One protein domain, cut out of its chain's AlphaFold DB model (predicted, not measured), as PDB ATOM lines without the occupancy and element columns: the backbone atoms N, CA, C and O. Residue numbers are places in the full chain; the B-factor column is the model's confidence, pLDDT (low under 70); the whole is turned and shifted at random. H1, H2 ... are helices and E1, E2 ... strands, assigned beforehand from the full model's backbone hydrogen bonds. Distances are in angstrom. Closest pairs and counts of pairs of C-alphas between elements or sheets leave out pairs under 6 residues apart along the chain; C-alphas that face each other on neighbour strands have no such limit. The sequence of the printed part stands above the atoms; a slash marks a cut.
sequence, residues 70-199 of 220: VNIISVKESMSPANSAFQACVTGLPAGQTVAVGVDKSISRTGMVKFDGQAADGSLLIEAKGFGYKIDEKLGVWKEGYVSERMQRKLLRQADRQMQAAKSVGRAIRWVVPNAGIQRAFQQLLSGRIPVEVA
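Overview. This is residues 70 to 199 of the 220 residues of the protein "Tox-REase-5 domain-containing protein" of Burkholderiales bacterium (UniProt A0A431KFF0). A small parallel sheet, E4 E5 E6, forms the middle of a slab, with H2 and H3 covering one face and H1 the other. A second, antiparallel sheet, E1 E2 E3, packs by E3 beside E4, and the long helix H2 reaches over both sheets. The printed part has 130 residues with three named helices and six named strands, along the chain E1 H1 E2 E3 E4 H2 E5 H3 E6; the class is mixed, helices and strands. The whole is compact, with a radius of gyration of the C-alphas of 14.3 A and spans of 39 by 30 by 26 A.

Arrangement. In one sheet E4, residues 124 to 128, is the parallel neighbour of E5, residues 172 to 177, with N 125 and O 172 2.8 A apart, within hydrogen-bond range. E5 is the parallel neighbour of E6, residues 196 to 198, with N 197 and O 175 at 2.9 A. H2, residues 149 to 168, and H3, residues 180 to 190, are on one face of this sheet and H1, residues 81 to 91, on the other: three layers, helices on both faces. H1 lies over E4 at a height over the sheet of 8.0 A; the C-alphas of Gln 87 and Ala 128, 5.4 A apart, are their closest. H3 lies over E6; their closest C-alphas, those of Gln 183 and Val 196, are 5.9 A apart. E4, H2, E5 and E5, H3, E6 are strand-helix-strand units, two parallel neighbour strands with a helix between, each with a right-handed crossover. H2, with residues 152 to 159 alone, touches H3 about perpendicular at 79 degrees; the closest C-alphas, of Leu 156 and Leu 190, are 6.7 A apart. The other sheet runs E1, residues 70 to 74, E2, residues 97 to 102, E3, residues 112 to 115, antiparallel; N 71 and O 100 are 3.0 A apart, and in the hairpin E2 and E3 N 101 and O 113 are 2.9 A apart. H2 on one face of it makes two layers, a helix and a sheet, running across the strands. In H1, H2 and H3 every O i to N i+4 pair is within hydrogen-bond range.

Along the chain. E1 begins at C-alpha 70, (27.360, -65.439, -95.920). H2 is 28.9 A long from C-alpha 149, (1.195, -55.115, -111.353), E5 16.9 A and E2 15.7 A. E6 ends at C-alpha 198, (13.444, -44.245, -94.179).

Size, cuts and confidence. The C-alphas of Asp 104 and Lys 138, 40.9 A, are the farthest apart. The printed part has no cut; the link E4 to H2, 20 residues, is long. Mean pLDDT of the printed part is 91.6, and residue 77 is under 70.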
ATOM      1  N   VAL A  70      27.506 -66.867 -95.628       96.56
ATOM      2  CA  VAL A  70      27.360 -65.439 -95.920       96.56
ATOM      3  C   VAL A  70      28.716 -64.861 -96.291       96.56
ATOM      4  O   VAL A  70      29.587 -64.777 -95.431       96.56
ATOM      5  N   ASN A  71      28.858 -64.394 -97.531       95.38
ATOM      6  CA  ASN A  71      30.091 -63.776 -98.021       95.38
ATOM      7  C   ASN A  71      29.820 -62.384 -98.587       95.38
ATOM      8  O   ASN A  71      28.749 -62.112 -99.130       95.38
ATOM      9  N   ILE A  72      30.811 -61.501 -98.490       94.25
ATOM     10  CA  ILE A  72      30.812 -60.244 -99.240       94.25
ATOM     11  C   ILE A  72      31.425 -60.540-100.601       94.25
ATOM     12  O   ILE A  72      32.547 -61.034-100.682       94.25
ATOM     13  N   ILE A  73      30.687 -60.239-101.665       92.69
ATOM     14  CA  ILE A  73      31.124 -60.494-103.035       92.69
ATOM     15  C   ILE A  73      31.187 -59.196-103.829       92.69
ATOM     16  O   ILE A  73      30.436 -58.246-103.584       92.69
ATOM     17  N   SER A  74      32.069 -59.178-104.825       91.00
ATOM     18  CA  SER A  74      32.125 -58.087-105.793       91.00
ATOM     19  C   SER A  74      31.038 -58.262-106.849       91.00
ATOM     20  O   SER A  74      30.826 -59.350-107.386       91.00
ATOM     21  N   VAL A  75      30.347 -57.178-107.179       87.19
ATOM     22  CA  VAL A  75      29.274 -57.161-108.168       87.19
ATOM     23  C   VAL A  75      29.441 -56.005-109.135       87.19
ATOM     24  O   VAL A  75      29.573 -54.844-108.760       87.19
ATOM     25  N   LYS A  76      29.382 -56.328-110.427       81.88
ATOM     26  CA  LYS A  76      29.262 -55.326-111.481       81.88
ATOM     27  C   LYS A  76      27.790 -54.954-111.620       81.88
ATOM     28  O   LYS A  76      27.060 -55.594-112.377       81.88
ATOM     29  N   GLU A  77      27.341 -53.963-110.861       69.31
ATOM     30  CA  GLU A  77      25.955 -53.503-110.926       69.31
ATOM     31  C   GLU A  77      25.778 -52.330-111.885       69.31
ATOM     32  O   GLU A  77      26.564 -51.386-111.916       69.31
ATOM     33  N   SER A  78      24.702 -52.383-112.670       76.19
ATOM     34  CA  SER A  78      24.240 -51.275-113.501       76.19
ATOM     35  C   SER A  78      23.343 -50.352-112.671       76.19
ATOM     36  O   SER A  78      22.133 -50.281-112.892       76.19
ATOM     37  N   MET A  79      23.915 -49.702-111.662       82.56
ATOM     38  CA  MET A  79      23.220 -48.686-110.873       82.56
ATOM     39  C   MET A  79      23.574 -47.280-111.348       82.56
ATOM     40  O   MET A  79      24.672 -47.034-111.842       82.56
ATOM     41  N   SER A  80      22.652 -46.332-111.157       88.44
ATOM     42  CA  SER A  80      22.990 -44.916-111.293       88.44
ATOM     43  C   SER A  80      23.953 -44.492-110.172       88.44
ATOM     44  O   SER A  80      23.871 -45.042-109.068       88.44
ATOM     45  N   PRO A  81      24.808 -43.475-110.397       88.88
ATOM     46  CA  PRO A  81      25.698 -42.957-109.357       88.88
ATOM     47  C   PRO A  81      24.959 -42.570-108.067       88.88
ATOM     48  O   PRO A  81      25.418 -42.882-106.975       88.88
ATOM     49  N   ALA A  82      23.767 -41.974-108.187       88.00
ATOM     50  CA  ALA A  82      22.946 -41.597-107.036       88.00
ATOM     51  C   ALA A  82      22.472 -42.809-106.215       88.00
ATOM     52  O   ALA A  82      22.541 -42.780-104.988       88.00
ATOM     53  N   ASN A  83      22.020 -43.886-106.870       89.56
ATOM     54  CA  ASN A  83      21.606 -45.104-106.167       89.56
ATOM     55  C   ASN A  83      22.801 -45.806-105.521       89.56
ATOM     56  O   ASN A  83      22.690 -46.260-104.389       89.56
ATOM     57  N   SER A  84      23.943 -45.834-106.211       89.56
ATOM     58  CA  SER A  84      25.172 -46.414-105.676       89.56
ATOM     59  C   SER A  84      25.667 -45.670-104.434       89.56
ATOM     60  O   SER A  84      25.997 -46.306-103.437       89.56
ATOM     61  N   ALA A  85      25.655 -44.335-104.458       89.06
ATOM     62  CA  ALA A  85      26.009 -43.519-103.302       89.06
ATOM     63  C   ALA A  85      25.008 -43.680-102.146       89.06
ATOM     64  O   ALA A  85      25.407 -43.766-100.987       89.06
ATOM     65  N   PHE A  86      23.707 -43.769-102.446       90.94
ATOM     66  CA  PHE A  86      22.684 -44.028-101.432       90.94
ATOM     67  C   PHE A  86      22.879 -45.385-100.753       90.94
ATOM     68  O   PHE A  86      22.893 -45.448 -99.524       90.94
ATOM     69  N   GLN A  87      23.079 -46.445-101.538       92.56
ATOM     70  CA  GLN A  87      23.388 -47.774-101.020       92.56
ATOM     71  C   GLN A  87      24.602 -47.728-100.099       92.56
ATOM     72  O   GLN A  87      24.476 -48.106 -98.939       92.56
ATOM     73  N   ALA A  88      25.732 -47.189-100.567       90.94
ATOM     74  CA  ALA A  88      26.950 -47.130 -99.768       90.94
ATOM     75  C   ALA A  88      26.749 -46.368 -98.449       90.94
ATOM     76  O   ALA A  88      27.196 -46.809 -97.391       90.94
ATOM     77  N   CYS A  89      26.006 -45.259 -98.479       90.75
ATOM     78  CA  CYS A  89      25.740 -44.459 -97.285       90.75
ATOM     79  C   CYS A  89      24.872 -45.191 -96.241       90.75
ATOM     80  O   CYS A  89      25.078 -45.062 -95.023       90.75
ATOM     81  N   VAL A  90      23.885 -45.958 -96.714       91.75
ATOM     82  CA  VAL A  90      22.935 -46.689 -95.867       91.75
ATOM     83  C   VAL A  90      23.527 -47.991 -95.340       91.75
ATOM     84  O   VAL A  90      23.311 -48.327 -94.178       91.75
ATOM     85  N   THR A  91      24.262 -48.722 -96.174       91.44
ATOM     86  CA  THR A  91      24.740 -50.070 -95.849       91.44
ATOM     87  C   THR A  91      26.168 -50.087 -95.320       91.44
ATOM     88  O   THR A  91      26.575 -51.077 -94.721       91.44
ATOM     89  N   GLY A  92      26.930 -49.009 -95.529       87.94
ATOM     90  CA  GLY A  92      28.348 -48.926 -95.180       87.94
ATOM     91  C   GLY A  92      29.263 -49.741 -96.098       87.94
ATOM     92  O   GLY A  92      30.476 -49.714 -95.904       87.94
ATOM     93  N   LEU A  93      28.715 -50.455 -97.090       90.38
ATOM     94  CA  LEU A  93      29.520 -51.186 -98.063       90.38
ATOM     95  C   LEU A  93      29.969 -50.279 -99.214       90.38
ATOM     96  O   LEU A  93      29.185 -49.457 -99.692       90.38
ATOM     97  N   PRO A  94      31.206 -50.446 -99.713       88.81
ATOM     98  CA  PRO A  94      31.656 -49.762-100.914       88.81
ATOM     99  C   PRO A  94      30.764 -50.060-102.124       88.81
ATOM    100  O   PRO A  94      30.205 -51.149-102.266       88.81
ATOM    101  N   ALA A  95      30.701 -49.103-103.050       86.69
ATOM    102  CA  ALA A  95      30.067 -49.315-104.343       86.69
ATOM    103  C   ALA A  95      30.665 -50.543-105.054       86.69
ATOM    104  O   ALA A  95      31.883 -50.701-105.127       86.69
ATOM    105  N   GLY A  96      29.800 -51.404-105.594       86.69
ATOM    106  CA  GLY A  96      30.216 -52.644-106.252       86.69
ATOM    107  C   GLY A  96      30.483 -53.812-105.297       86.69
ATOM    108  O   GLY A  96      30.960 -54.850-105.750       86.69
ATOM    109  N   GLN A  97      30.162 -53.679-104.007       91.81
ATOM    110  CA  GLN A  97      30.123 -54.794-103.060       91.81
ATOM    111  C   GLN A  97      28.701 -55.045-102.558       91.81
ATOM    112  O   GLN A  97      27.887 -54.134-102.432       91.81
ATOM    113  N   THR A  98      28.407 -56.307-102.264       94.88
ATOM    114  CA  THR A  98      27.118 -56.761-101.731       94.88
ATOM    115  C   THR A  98      27.348 -57.942-100.798       94.88
ATOM    116  O   THR A  98      28.343 -58.658-100.922       94.88
ATOM    117  N   VAL A  99      26.415 -58.174 -99.880       96.69
ATOM    118  CA  VAL A  99      26.363 -59.408 -99.097       96.69
ATOM    119  C   VAL A  99      25.587 -60.453 -99.893       96.69
ATOM    120  O   VAL A  99      24.433 -60.240-100.261       96.69
ATOM    121  N   ALA A 100      26.205 -61.601-100.142       97.00
ATOM    122  CA  ALA A 100      25.563 -62.769-100.716       97.00
ATOM    123  C   ALA A 100      25.338 -63.828 -99.639       97.00
ATOM    124  O   ALA A 100      26.254 -64.214 -98.918       97.00
ATOM    125  N   VAL A 101      24.106 -64.322 -99.572       97.88
ATOM    126  CA  VAL A 101      23.729 -65.470 -98.752       97.88
ATOM    127  C   VAL A 101      23.539 -66.668 -99.666       97.88
ATOM    128  O   VAL A 101      22.716 -66.613-100.587       97.88
ATOM    129  N   GLY A 102      24.286 -67.739 -99.419       97.44
ATOM    130  CA  GLY A 102      24.135 -68.996-100.139       97.44
ATOM    131  C   GLY A 102      22.819 -69.677 -99.778       97.44
ATOM    132  O   GLY A 102      22.458 -69.790 -98.604       97.44
ATOM    133  N   VAL A 103      22.083 -70.132-100.791       97.25
ATOM    134  CA  VAL A 103      20.774 -70.782-100.636       97.25
ATOM    135  C   VAL A 103      20.609 -71.942-101.610       97.25
ATOM    136  O   VAL A 103      21.298 -72.035-102.626       97.25
ATOM    137  N   ASP A 104      19.630 -72.801-101.341       96.12
ATOM    138  CA  ASP A 104      19.236 -73.831-102.295       96.12
ATOM    139  C   ASP A 104      18.706 -73.233-103.618       96.12
ATOM    140  O   ASP A 104      18.109 -72.146-103.660       96.12
ATOM    141  N   LYS A 105      18.891 -73.968-104.722       94.19
ATOM    142  CA  LYS A 105      18.470 -73.535-106.063       94.19
ATOM    143  C   LYS A 105      16.954 -73.384-106.217       94.19
ATOM    144  O   LYS A 105      16.517 -72.652-107.107       94.19
ATOM    145  N   SER A 106      16.162 -74.027-105.358       94.62
ATOM    146  CA  SER A 106      14.712 -73.824-105.264       94.62
ATOM    147  C   SER A 106      14.339 -72.412-104.799       94.62
ATOM    148  O   SER A 106      13.317 -71.882-105.235       94.62
ATOM    149  N   ILE A 107      15.185 -71.766-103.985       94.44
ATOM    150  CA  ILE A 107      14.998 -70.382-103.527       94.44
ATOM    151  C   ILE A 107      15.521 -69.412-104.586       94.44
ATOM    152  O   ILE A 107      14.834 -68.462-104.967       94.44
ATOM    153  N   SER A 108      16.739 -69.638-105.085       95.25
ATOM    154  CA  SER A 108      17.365 -68.784-106.095       95.25
ATOM    155  C   SER A 108      18.115 -69.609-107.126       95.25
ATOM    156  O   SER A 108      19.035 -70.343-106.788       95.25
ATOM    157  N   ARG A 109      17.811 -69.410-108.414       92.69
ATOM    158  CA  ARG A 109      18.466 -70.139-109.517       92.69
ATOM    159  C   ARG A 109      19.997 -70.032-109.487       92.69
ATOM    160  O   ARG A 109      20.678 -70.937-109.957       92.69
ATOM    161  N   THR A 110      20.532 -68.925-108.971       92.56
ATOM    162  CA  THR A 110      21.979 -68.685-108.872       92.56
ATOM    163  C   THR A 110      22.632 -69.367-107.669       92.56
ATOM    164  O   THR A 110      23.844 -69.286-107.549       92.56
ATOM    165  N   GLY A 111      21.863 -70.006-106.780       95.25
ATOM    166  CA  GLY A 111      22.365 -70.576-105.524       95.25
ATOM    167  C   GLY A 111      22.682 -69.533-104.449       95.25
ATOM    168  O   GLY A 111      23.260 -69.859-103.424       95.25
ATOM    169  N   MET A 112      22.315 -68.268-104.669       96.06
ATOM    170  CA  MET A 112      22.527 -67.192-103.700       96.06
ATOM    171  C   MET A 112      21.462 -66.106-103.813       96.06
ATOM    172  O   MET A 112      20.878 -65.897-104.886       96.06
ATOM    173  N   VAL A 113      21.239 -65.387-102.720       97.31
ATOM    174  CA  VAL A 113      20.436 -64.163-102.661       97.31
ATOM    175  C   VAL A 113      21.325 -63.021-102.189       97.31
ATOM    176  O   VAL A 113      22.100 -63.182-101.251       97.31
ATOM    177  N   LYS A 114      21.221 -61.879-102.866       96.50
ATOM    178  CA  LYS A 114      22.041 -60.694-102.609       96.50
ATOM    179  C   LYS A 114      21.291 -59.676-101.752       96.50
ATOM    180  O   LYS A 114      20.059 -59.598-101.830       96.50
ATOM    181  N   PHE A 115      22.066 -58.925-100.982       97.25
ATOM    182  CA  PHE A 115      21.650 -57.842-100.101       97.25
ATOM    183  C   PHE A 115      22.650 -56.697-100.207       97.25
ATOM    184  O   PHE A 115      23.864 -56.909-100.198       97.25
ATOM    185  N   ASP A 116      22.160 -55.472-100.261       96.19
ATOM    186  CA  ASP A 116      22.996 -54.288-100.468       96.19
ATOM    187  C   ASP A 116      24.006 -54.030 -99.332       96.19
ATOM    188  O   ASP A 116      25.009 -53.344 -99.541       96.19
ATOM    189  N   GLY A 117      23.769 -54.600 -98.146       95.94
ATOM    190  CA  GLY A 117      24.786 -54.815 -97.118       95.94
ATOM    191  C   GLY A 117      24.249 -55.442 -95.834       95.94
ATOM    192  O   GLY A 117      23.264 -56.181 -95.855       95.94
ATOM    193  N   GLN A 118      24.916 -55.180 -94.710       96.31
ATOM    194  CA  GLN A 118      24.554 -55.724 -93.398       96.31
ATOM    195  C   GLN A 118      24.930 -54.760 -92.266       96.31
ATOM    196  O   GLN A 118      25.803 -53.913 -92.438       96.31
ATOM    197  N   ALA A 119      24.296 -54.905 -91.103       94.50
ATOM    198  CA  ALA A 119      24.719 -54.213 -89.890       94.50
ATOM    199  C   ALA A 119      26.130 -54.647 -89.456       94.50
ATOM    200  O   ALA A 119      26.596 -55.734 -89.805       94.50
ATOM    201  N   ALA A 120      26.805 -53.797 -88.677       91.75
ATOM    202  CA  ALA A 120      28.189 -54.015 -88.246       91.75
ATOM    203  C   ALA A 120      28.381 -55.301 -87.420       91.75
ATOM    204  O   ALA A 120      29.426 -55.937 -87.505       91.75
ATOM    205  N   ASP A 121      27.362 -55.705 -86.662       93.69
ATOM    206  CA  ASP A 121      27.326 -56.947 -85.882       93.69
ATOM    207  C   ASP A 121      26.919 -58.181 -86.718       93.69
ATOM    208  O   ASP A 121      26.869 -59.297 -86.208       93.69
ATOM    209  N   GLY A 122      26.589 -57.989 -88.000       94.25
ATOM    210  CA  GLY A 122      26.118 -59.029 -88.910       94.25
ATOM    211  C   GLY A 122      24.700 -59.543 -88.634       94.25
ATOM    212  O   GLY A 122      24.249 -60.431 -89.357       94.25
ATOM    213  N   SER A 123      23.972 -59.012 -87.646       96.31
ATOM    214  CA  SER A 123      22.660 -59.543 -87.231       96.31
ATOM    215  C   SER A 123      21.523 -59.199 -88.203       96.31
ATOM    216  O   SER A 123      20.513 -59.909 -88.284       96.31
ATOM    217  N   LEU A 124      21.699 -58.125 -88.975       97.44
ATOM    218  CA  LEU A 124      20.700 -57.565 -89.878       97.44
ATOM    219  C   LEU A 124      21.240 -57.473 -91.305       97.44
ATOM    220  O   LEU A 124      22.265 -56.841 -91.544       97.44
ATOM    221  N   LEU A 125      20.509 -58.043 -92.259       98.06
ATOM    222  CA  LEU A 125      20.727 -57.851 -93.690       98.06
ATOM    223  C   LEU A 125      19.932 -56.634 -94.178       98.06
ATOM    224  O   LEU A 125      18.762 -56.457 -93.826       98.06
ATOM    225  N   ILE A 126      20.568 -55.795 -94.992       97.69
ATOM    226  CA  ILE A 126      20.035 -54.499 -95.417       97.69
ATOM    227  C   ILE A 126      19.887 -54.489 -96.936       97.69
ATOM    228  O   ILE A 126      20.830 -54.785 -97.663       97.69
ATOM    229  N   GLU A 127      18.706 -54.102 -97.408       97.19
ATOM    230  CA  GLU A 127      18.422 -53.828 -98.818       97.19
ATOM    231  C   GLU A 127      18.099 -52.339 -98.991       97.19
ATOM    232  O   GLU A 127      17.140 -51.834 -98.407       97.19
ATOM    233  N   ALA A 128      18.861 -51.632 -99.816       95.31
ATOM    234  CA  ALA A 128      18.678 -50.232-100.150       95.31
ATOM    235  C   ALA A 128      17.851 -50.080-101.439       95.31
ATOM    236  O   ALA A 128      18.268 -50.394-102.550       95.31
ATOM    237  N   LYS A 129      16.651 -49.514-101.321       93.38
ATOM    238  CA  LYS A 129      15.786 -49.211-102.466       93.38
ATOM    239  C   LYS A 129      15.977 -47.757-102.886       93.38
ATOM    240  O   LYS A 129      15.450 -46.856-102.244       93.38
ATOM    241  N   GLY A 130      16.729 -47.542-103.967       86.94
ATOM    242  CA  GLY A 130      17.085 -46.211-104.477       86.94
ATOM    243  C   GLY A 130      15.934 -45.381-105.076       86.94
ATOM    244  O   GLY A 130      14.752 -45.708-104.970       86.94
ATOM    245  N   PHE A 131      16.288 -44.296-105.769       82.19
ATOM    246  CA  PHE A 131      15.391 -43.192-106.160       82.19
ATOM    247  C   PHE A 131      14.533 -43.439-107.423       82.19
ATOM    248  O   PHE A 131      14.071 -42.500-108.063       82.19
ATOM    249  N   GLY A 132      14.309 -44.694-107.821       83.50
ATOM    250  CA  GLY A 132      13.657 -45.031-109.100       83.50
ATOM    251  C   GLY A 132      12.127 -45.124-109.070       83.50
ATOM    252  O   GLY A 132      11.500 -45.320-110.111       83.50
ATOM    253  N   TYR A 133      11.511 -45.033-107.893       83.81
ATOM    254  CA  TYR A 133      10.091 -45.326-107.719       83.81
ATOM    255  C   TYR A 133       9.249 -44.056-107.810       83.81
ATOM    256  O   TYR A 133       9.391 -43.148-106.996       83.81
ATOM    257  N   LYS A 134       8.334 -44.000-108.785       83.62
ATOM    258  CA  LYS A 134       7.390 -42.882-108.889       83.62
ATOM    259  C   LYS A 134       6.185 -43.145-107.995       83.62
ATOM    260  O   LYS A 134       5.334 -43.980-108.301       83.62
ATOM    261  N   ILE A 135       6.143 -42.425-106.885       82.56
ATOM    262  CA  ILE A 135       5.123 -42.552-105.850       82.56
ATOM    263  C   ILE A 135       4.427 -41.206-105.692       82.56
ATOM    264  O   ILE A 135       5.036 -40.151-105.877       82.56
ATOM    265  N   ASP A 136       3.121 -41.240-105.449       82.38
ATOM    266  CA  ASP A 136       2.408 -40.066-104.981       82.38
ATOM    267  C   ASP A 136       2.815 -39.844-103.526       82.38
ATOM    268  O   ASP A 136       2.426 -40.603-102.641       82.38
ATOM    269  N   GLU A 137       3.666 -38.853-103.277       76.62
ATOM    270  CA  GLU A 137       4.229 -38.633-101.945       76.62
ATOM    271  C   GLU A 137       3.161 -38.269-100.911       76.62
ATOM    272  O   GLU A 137       3.314 -38.626 -99.741       76.62
ATOM    273  N   LYS A 138       2.062 -37.625-101.329       79.38
ATOM    274  CA  LYS A 138       0.966 -37.241-100.432       79.38
ATOM    275  C   LYS A 138       0.175 -38.469-100.000       79.38
ATOM    276  O   LYS A 138      -0.065 -38.652 -98.812       79.38
ATOM    277  N   LEU A 139      -0.179 -39.318-100.959       79.06
ATOM    278  CA  LEU A 139      -1.000 -40.506-100.720       79.06
ATOM    279  C   LEU A 139      -0.176 -41.721-100.264       79.06
ATOM    280  O   LEU A 139      -0.720 -42.657 -99.687       79.06
ATOM    281  N   GLY A 140       1.137 -41.725-100.510       79.00
ATOM    282  CA  GLY A 140       2.002 -42.877-100.256       79.00
ATOM    283  C   GLY A 140       1.662 -44.085-101.130       79.00
ATOM    284  O   GLY A 140       1.922 -45.211-100.719       79.00
ATOM    285  N   VAL A 141       1.066 -43.860-102.305       83.38
ATOM    286  CA  VAL A 141       0.658 -44.917-103.240       83.38
ATOM    287  C   VAL A 141       1.486 -44.865-104.515       83.38
ATOM    288  O   VAL A 141       1.973 -43.814-104.938       83.38
ATOM    289  N   TRP A 142       1.644 -46.019-105.151       84.31
ATOM    290  CA  TRP A 142       2.273 -46.125-106.461       84.31
ATOM    291  C   TRP A 142       1.534 -45.246-107.472       84.31
ATOM    292  O   TRP A 142       0.317 -45.369-107.605       84.31
ATOM    293  N   LYS A 143       2.246 -44.373-108.202       83.12
ATOM    294  CA  LYS A 143       1.590 -43.601-109.265       83.12
ATOM    295  C   LYS A 143       1.094 -44.558-110.344       83.12
ATOM    296  O   LYS A 143       1.852 -45.414-110.819       83.12
ATOM    297  N   GLU A 144      -0.161 -44.386-110.739       75.88
ATOM    298  CA  GLU A 144      -0.774 -45.175-111.801       75.88
ATOM    299  C   GLU A 144       0.073 -45.098-113.082       75.88
ATOM    300  O   GLU A 144       0.659 -44.064-113.408       75.88
ATOM    301  N   GLY A 145       0.238 -46.236-113.758       74.25
ATOM    302  CA  GLY A 145       1.079 -46.360-114.953       74.25
ATOM    303  C   GLY A 145       2.593 -46.462-114.707       74.25
ATOM    304  O   GLY A 145       3.308 -46.914-115.600       74.25
ATOM    305  N   TYR A 146       3.111 -46.132-113.516       75.81
ATOM    306  CA  TYR A 146       4.559 -46.163-113.254       75.81
ATOM    307  C   TYR A 146       5.068 -47.458-112.627       75.81
ATOM    308  O   TYR A 146       6.193 -47.877-112.905       75.81
ATOM    309  N   VAL A 147       4.250 -48.122-111.807       80.00
ATOM    310  CA  VAL A 147       4.583 -49.436-111.243       80.00
ATOM    311  C   VAL A 147       3.493 -50.427-111.605       80.00
ATOM    312  O   VAL A 147       2.493 -50.580-110.907       80.00
ATOM    313  N   SER A 148       3.715 -51.115-112.725       85.62
ATOM    314  CA  SER A 148       2.824 -52.179-113.192       85.62
ATOM    315  C   SER A 148       2.631 -53.268-112.136       85.62
ATOM    316  O   SER A 148       3.541 -53.585-111.365       85.62
ATOM    317  N   GLU A 149       1.482 -53.937-112.176       88.12
ATOM    318  CA  GLU A 149       1.195 -55.115-111.353       88.12
ATOM    319  C   GLU A 149       2.297 -56.191-111.493       88.12
ATOM    320  O   GLU A 149       2.725 -56.825-110.529       88.12
ATOM    321  N   ARG A 150       2.868 -56.335-112.700       89.25
ATOM    322  CA  ARG A 150       4.018 -57.216-112.954       89.25
ATOM    323  C   ARG A 150       5.248 -56.821-112.135       89.25
ATOM    324  O   ARG A 150       5.953 -57.713-111.659       89.25
ATOM    325  N   MET A 151       5.534 -55.525-112.006       89.56
ATOM    326  CA  MET A 151       6.639 -55.018-111.186       89.56
ATOM    327  C   MET A 151       6.376 -55.282-109.702       89.56
ATOM    328  O   MET A 151       7.257 -55.800-109.022       89.56
ATOM    329  N   GLN A 152       5.154 -55.034-109.225       90.88
ATOM    330  CA  GLN A 152       4.764 -55.336-107.845       90.88
ATOM    331  C   GLN A 152       4.974 -56.822-107.529       90.88
ATOM    332  O   GLN A 152       5.706 -57.159-106.602       90.88
ATOM    333  N   ARG A 153       4.486 -57.731-108.386       94.44
ATOM    334  CA  ARG A 153       4.733 -59.179-108.244       94.44
ATOM    335  C   ARG A 153       6.222 -59.545-108.234       94.44
ATOM    336  O   ARG A 153       6.609 -60.514-107.585       94.44
ATOM    337  N   LYS A 154       7.075 -58.822-108.974       93.69
ATOM    338  CA  LYS A 154       8.533 -59.041-108.941       93.69
ATOM    339  C   LYS A 154       9.131 -58.636-107.594       93.69
ATOM    340  O   LYS A 154       9.930 -59.405-107.068       93.69
ATOM    341  N   LEU A 155       8.725 -57.488-107.051       94.00
ATOM    342  CA  LEU A 155       9.156 -57.017-105.733       94.00
ATOM    343  C   LEU A 155       8.721 -57.983-104.630       94.00
ATOM    344  O   LEU A 155       9.534 -58.321-103.778       94.00
ATOM    345  N   LEU A 156       7.497 -58.518-104.703       96.00
ATOM    346  CA  LEU A 156       7.026 -59.529-103.751       96.00
ATOM    347  C   LEU A 156       7.868 -60.799-103.792       96.00
ATOM    348  O   LEU A 156       8.382 -61.230-102.769       96.00
ATOM    349  N   ARG A 157       8.109 -61.348-104.987       96.50
ATOM    350  CA  ARG A 157       8.984 -62.519-105.117       96.50
ATOM    351  C   ARG A 157      10.409 -62.237-104.643       96.50
ATOM    352  O   ARG A 157      11.089 -63.160-104.213       96.50
ATOM    353  N   GLN A 158      10.906 -61.009-104.804       96.25
ATOM    354  CA  GLN A 158      12.217 -60.627-104.281       96.25
ATOM    355  C   GLN A 158      12.217 -60.633-102.752       96.25
ATOM    356  O   GLN A 158      13.097 -61.264-102.175       96.25
ATOM    357  N   ALA A 159      11.216 -60.014-102.128       97.12
ATOM    358  CA  ALA A 159      11.024 -60.040-100.684       97.12
ATOM    359  C   ALA A 159      10.969 -61.479-100.145       97.12
ATOM    360  O   ALA A 159      11.723 -61.812 -99.237       97.12
ATOM    361  N   ASP A 160      10.174 -62.357-100.763       97.44
ATOM    362  CA  ASP A 160      10.029 -63.747-100.312       97.44
ATOM    363  C   ASP A 160      11.361 -64.513-100.354       97.44
ATOM    364  O   ASP A 160      11.703 -65.224 -99.407       97.44
ATOM    365  N   ARG A 161      12.154 -64.342-101.423       98.00
ATOM    366  CA  ARG A 161      13.489 -64.957-101.521       98.00
ATOM    367  C   ARG A 161      14.444 -64.417-100.463       98.00
ATOM    368  O   ARG A 161      15.190 -65.188 -99.867       98.00
ATOM    369  N   GLN A 162      14.430 -63.108-100.237       98.06
ATOM    370  CA  GLN A 162      15.309 -62.471 -99.260       98.06
ATOM    371  C   GLN A 162      14.942 -62.849 -97.823       98.06
ATOM    372  O   GLN A 162      15.835 -63.104 -97.025       98.06
ATOM    373  N   MET A 163      13.654 -62.987 -97.502       98.25
ATOM    374  CA  MET A 163      13.214 -63.503 -96.204       98.25
ATOM    375  C   MET A 163      13.673 -64.943 -95.974       98.25
ATOM    376  O   MET A 163      14.168 -65.263 -94.896       98.25
ATOM    377  N   GLN A 164      13.530 -65.813 -96.978       98.12
ATOM    378  CA  GLN A 164      13.981 -67.202 -96.869       98.12
ATOM    379  C   GLN A 164      15.501 -67.291 -96.682       98.12
ATOM    380  O   GLN A 164      15.956 -68.032 -95.816       98.12
ATOM    381  N   ALA A 165      16.268 -66.490 -97.427       98.12
ATOM    382  CA  ALA A 165      17.720 -66.421 -97.291       98.12
ATOM    383  C   ALA A 165      18.161 -65.866 -95.927       98.12
ATOM    384  O   ALA A 165      19.028 -66.437 -95.278       98.12
ATOM    385  N   ALA A 166      17.538 -64.788 -95.444       98.06
ATOM    386  CA  ALA A 166      17.843 -64.236 -94.124       98.06
ATOM    387  C   ALA A 166      17.553 -65.260 -93.013       98.06
ATOM    388  O   ALA A 166      18.384 -65.491 -92.131       98.06
ATOM    389  N   LYS A 167      16.414 -65.960 -93.116       97.81
ATOM    390  CA  LYS A 167      16.031 -67.027 -92.187       97.81
ATOM    391  C   LYS A 167      17.023 -68.191 -92.193       97.81
ATOM    392  O   LYS A 167      17.318 -68.709 -91.120       97.81
ATOM    393  N   SER A 168      17.550 -68.596 -93.353       97.12
ATOM    394  CA  SER A 168      18.490 -69.726 -93.430       97.12
ATOM    395  C   SER A 168      19.824 -69.466 -92.732       97.12
ATOM    396  O   SER A 168      20.529 -70.419 -92.428       97.12
ATOM    397  N   VAL A 169      20.157 -68.201 -92.457       97.62
ATOM    398  CA  VAL A 169      21.382 -67.808 -91.740       97.62
ATOM    399  C   VAL A 169      21.106 -67.171 -90.377       97.62
ATOM    400  O   VAL A 169      22.003 -66.585 -89.778       97.62
ATOM    401  N   GLY A 170      19.865 -67.264 -89.881       97.44
ATOM    402  CA  GLY A 170      19.484 -66.747 -88.565       97.44
ATOM    403  C   GLY A 170      19.564 -65.222 -88.433       97.44
ATOM    404  O   GLY A 170      19.796 -64.724 -87.336       97.44
ATOM    405  N   ARG A 171      19.394 -64.475 -89.533       98.19
ATOM    406  CA  ARG A 171      19.488 -63.006 -89.553       98.19
ATOM    407  C   ARG A 171      18.141 -62.355 -89.824       98.19
ATOM    408  O   ARG A 171      17.275 -62.917 -90.497       98.19
ATOM    409  N   ALA A 172      17.981 -61.134 -89.329       97.94
ATOM    410  CA  ALA A 172      16.866 -60.280 -89.707       97.94
ATOM    411  C   ALA A 172      17.108 -59.654 -91.089       97.94
ATOM    412  O   ALA A 172      18.236 -59.601 -91.581       97.94
ATOM    413  N   ILE A 173      16.046 -59.131 -91.700       97.88
ATOM    414  CA  ILE A 173      16.117 -58.333 -92.926       97.88
ATOM    415  C   ILE A 173      15.383 -57.010 -92.733       97.88
ATOM    416  O   ILE A 173      14.333 -56.964 -92.092       97.88
ATOM    417  N   ARG A 174      15.914 -55.943 -93.330       97.69
ATOM    418  CA  ARG A 174      15.260 -54.640 -93.425       97.69
ATOM    419  C   ARG A 174      15.459 -54.030 -94.801       97.69
ATOM    420  O   ARG A 174      16.542 -54.106 -95.376       97.69
ATOM    421  N   TRP A 175      14.408 -53.401 -95.314       97.75
ATOM    422  CA  TRP A 175      14.495 -52.558 -96.499       97.75
ATOM    423  C   TRP A 175      14.613 -51.100 -96.069       97.75
ATOM    424  O   TRP A 175      13.887 -50.643 -95.190       97.75
ATOM    425  N   VAL A 176      15.522 -50.364 -96.694       96.69
ATOM    426  CA  VAL A 176      15.754 -48.949 -96.420       96.69
ATOM    427  C   VAL A 176      15.498 -48.148 -97.688       96.69
ATOM    428  O   VAL A 176      15.975 -48.489 -98.768       96.69
ATOM    429  N   VAL A 177      14.715 -47.084 -97.560       95.50
ATOM    430  CA  VAL A 177      14.253 -46.233 -98.665       95.50
ATOM    431  C   VAL A 177      14.601 -44.770 -98.385       95.50
ATOM    432  O   VAL A 177      14.776 -44.393 -97.228       95.50
ATOM    433  N   PRO A 178      14.689 -43.900 -99.401       92.25
ATOM    434  CA  PRO A 178      15.151 -42.535 -99.183       92.25
ATOM    435  C   PRO A 178      14.090 -41.576 -98.630       92.25
ATOM    436  O   PRO A 178      14.450 -40.506 -98.152       92.25
ATOM    437  N   ASN A 179      12.793 -41.899 -98.709       90.94
ATOM    438  CA  ASN A 179      11.739 -41.020 -98.194       90.94
ATOM    439  C   ASN A 179      10.493 -41.780 -97.709       90.94
ATOM    440  O   ASN A 179      10.262 -42.941 -98.056       90.94
ATOM    441  N   ALA A 180       9.669 -41.086 -96.919       91.12
ATOM    442  CA  ALA A 180       8.473 -41.638 -96.284       91.12
ATOM    443  C   ALA A 180       7.363 -42.026 -97.276       91.12
ATOM    444  O   ALA A 180       6.622 -42.974 -97.029       91.12
ATOM    445  N   GLY A 181       7.250 -41.336 -98.416       89.94
ATOM    446  CA  GLY A 181       6.306 -41.715 -99.470       89.94
ATOM    447  C   GLY A 181       6.615 -43.114-100.002       89.94
ATOM    448  O   GLY A 181       5.734 -43.972-100.051       89.94
ATOM    449  N   ILE A 182       7.893 -43.367-100.306       91.62
ATOM    450  CA  ILE A 182       8.385 -44.681-100.728       91.62
ATOM    451  C   ILE A 182       8.164 -45.723 -99.631       91.62
ATOM    452  O   ILE A 182       7.663 -46.810 -99.914       91.62
ATOM    453  N   GLN A 183       8.459 -45.375 -98.378       94.12
ATOM    454  CA  GLN A 183       8.253 -46.268 -97.239       94.12
ATOM    455  C   GLN A 183       6.802 -46.754 -97.166       94.12
ATOM    456  O   GLN A 183       6.572 -47.961 -97.116       94.12
ATOM    457  N   ARG A 184       5.831 -45.835 -97.228       92.38
ATOM    458  CA  ARG A 184       4.400 -46.163 -97.169       92.38
ATOM    459  C   ARG A 184       3.975 -47.105 -98.292       92.38
ATOM    460  O   ARG A 184       3.331 -48.117 -98.020       92.38
ATOM    461  N   ALA A 185       4.388 -46.834 -99.528       92.06
ATOM    462  CA  ALA A 185       4.013 -47.674-100.666       92.06
ATOM    463  C   ALA A 185       4.587 -49.095-100.555       92.06
ATOM    464  O   ALA A 185       3.910 -50.076-100.876       92.06
ATOM    465  N   PHE A 186       5.830 -49.226-100.079       94.06
ATOM    466  CA  PHE A 186       6.437 -50.532 -99.832       94.06
ATOM    467  C   PHE A 186       5.809 -51.248 -98.634       94.06
ATOM    468  O   PHE A 186       5.599 -52.453 -98.717       94.06
ATOM    469  N   GLN A 187       5.457 -50.546 -97.556       94.38
ATOM    470  CA  GLN A 187       4.747 -51.141 -96.419       94.38
ATOM    471  C   GLN A 187       3.386 -51.705 -96.835       94.38
ATOM    472  O   GLN A 187       3.063 -52.834 -96.466       94.38
ATOM    473  N   GLN A 188       2.630 -50.967 -97.655       92.38
ATOM    474  CA  GLN A 188       1.373 -51.445 -98.235       92.38
ATOM    475  C   GLN A 188       1.602 -52.690 -99.101       92.38
ATOM    476  O   GLN A 188       0.964 -53.720 -98.887       92.38
ATOM    477  N   LEU A 189       2.563 -52.622-100.032       93.12
ATOM    478  CA  LEU A 189       2.883 -53.724-100.942       93.12
ATOM    479  C   LEU A 189       3.326 -54.991-100.193       93.12
ATOM    480  O   LEU A 189       2.898 -56.096-100.514       93.12
ATOM    481  N   LEU A 190       4.212 -54.845 -99.211       94.88
ATOM    482  CA  LEU A 190       4.789 -55.968 -98.475       94.88
ATOM    483  C   LEU A 190       3.869 -56.476 -97.364       94.88
ATOM    484  O   LEU A 190       4.101 -57.580 -96.872       94.88
ATOM    485  N   SER A 191       2.840 -55.710 -96.993       93.19
ATOM    486  CA  SER A 191       1.873 -56.058 -95.945       93.19
ATOM    487  C   SER A 191       2.564 -56.425 -94.624       93.19
ATOM    488  O   SER A 191       2.241 -57.424 -93.990       93.19
ATOM    489  N   GLY A 192       3.589 -55.651 -94.252       89.81
ATOM    490  CA  GLY A 192       4.339 -55.825 -93.001       89.81
ATOM    491  C   GLY A 192       5.311 -57.011 -92.946       89.81
ATOM    492  O   GLY A 192       5.931 -57.221 -91.909       89.81
ATOM    493  N   ARG A 193       5.499 -57.770 -94.035       92.25
ATOM    494  CA  ARG A 193       6.415 -58.931 -94.062       92.25
ATOM    495  C   ARG A 193       7.883 -58.590 -93.797       92.25
ATOM    496  O   ARG A 193       8.596 -59.391 -93.203       92.25
ATOM    497  N   ILE A 194       8.335 -57.431 -94.272       95.50
ATOM    498  CA  ILE A 194       9.695 -56.921 -94.075       95.50
ATOM    499  C   ILE A 194       9.578 -55.500 -93.514       95.50
ATOM    500  O   ILE A 194       8.833 -54.697 -94.087       95.50
ATOM    501  N   PRO A 195      10.308 -55.160 -92.438       96.31
ATOM    502  CA  PRO A 195      10.428 -53.785 -91.974       96.31
ATOM    503  C   PRO A 195      10.989 -52.879 -93.074       96.31
ATOM    504  O   PRO A 195      12.042 -53.164 -93.647       96.31
ATOM    505  N   VAL A 196      10.290 -51.778 -93.350       96.06
ATOM    506  CA  VAL A 196      10.735 -50.743 -94.292       96.06
ATOM    507  C   VAL A 196      10.986 -49.461 -93.514       96.06
ATOM    508  O   VAL A 196      10.068 -48.952 -92.867       96.06
ATOM    509  N   GLU A 197      12.200 -48.930 -93.595       95.25
ATOM    510  CA  GLU A 197      12.623 -47.720 -92.885       95.25
ATOM    511  C   GLU A 197      13.079 -46.633 -93.850       95.25
ATOM    512  O   GLU A 197      13.638 -46.907 -94.911       95.25
ATOM    513  N   VAL A 198      12.850 -45.378 -93.472       92.44
ATOM    514  CA  VAL A 198      13.444 -44.245 -94.179       92.44
ATOM    515  C   VAL A 198      14.881 -44.091 -93.702       92.44
ATOM    516  O   VAL A 198      15.133 -44.084 -92.499       92.44
ATOM    517  N   ALA A 199      15.817 -43.956 -94.638       89.00
ATOM    518  CA  ALA A 199      17.198 -43.646 -94.316       89.00
ATOM    519  C   ALA A 199      17.255 -42.357 -93.487       89.00
ATOM    520  O   ALA A 199      16.763 -41.310 -93.916       89.00
TER     521      ALA A 199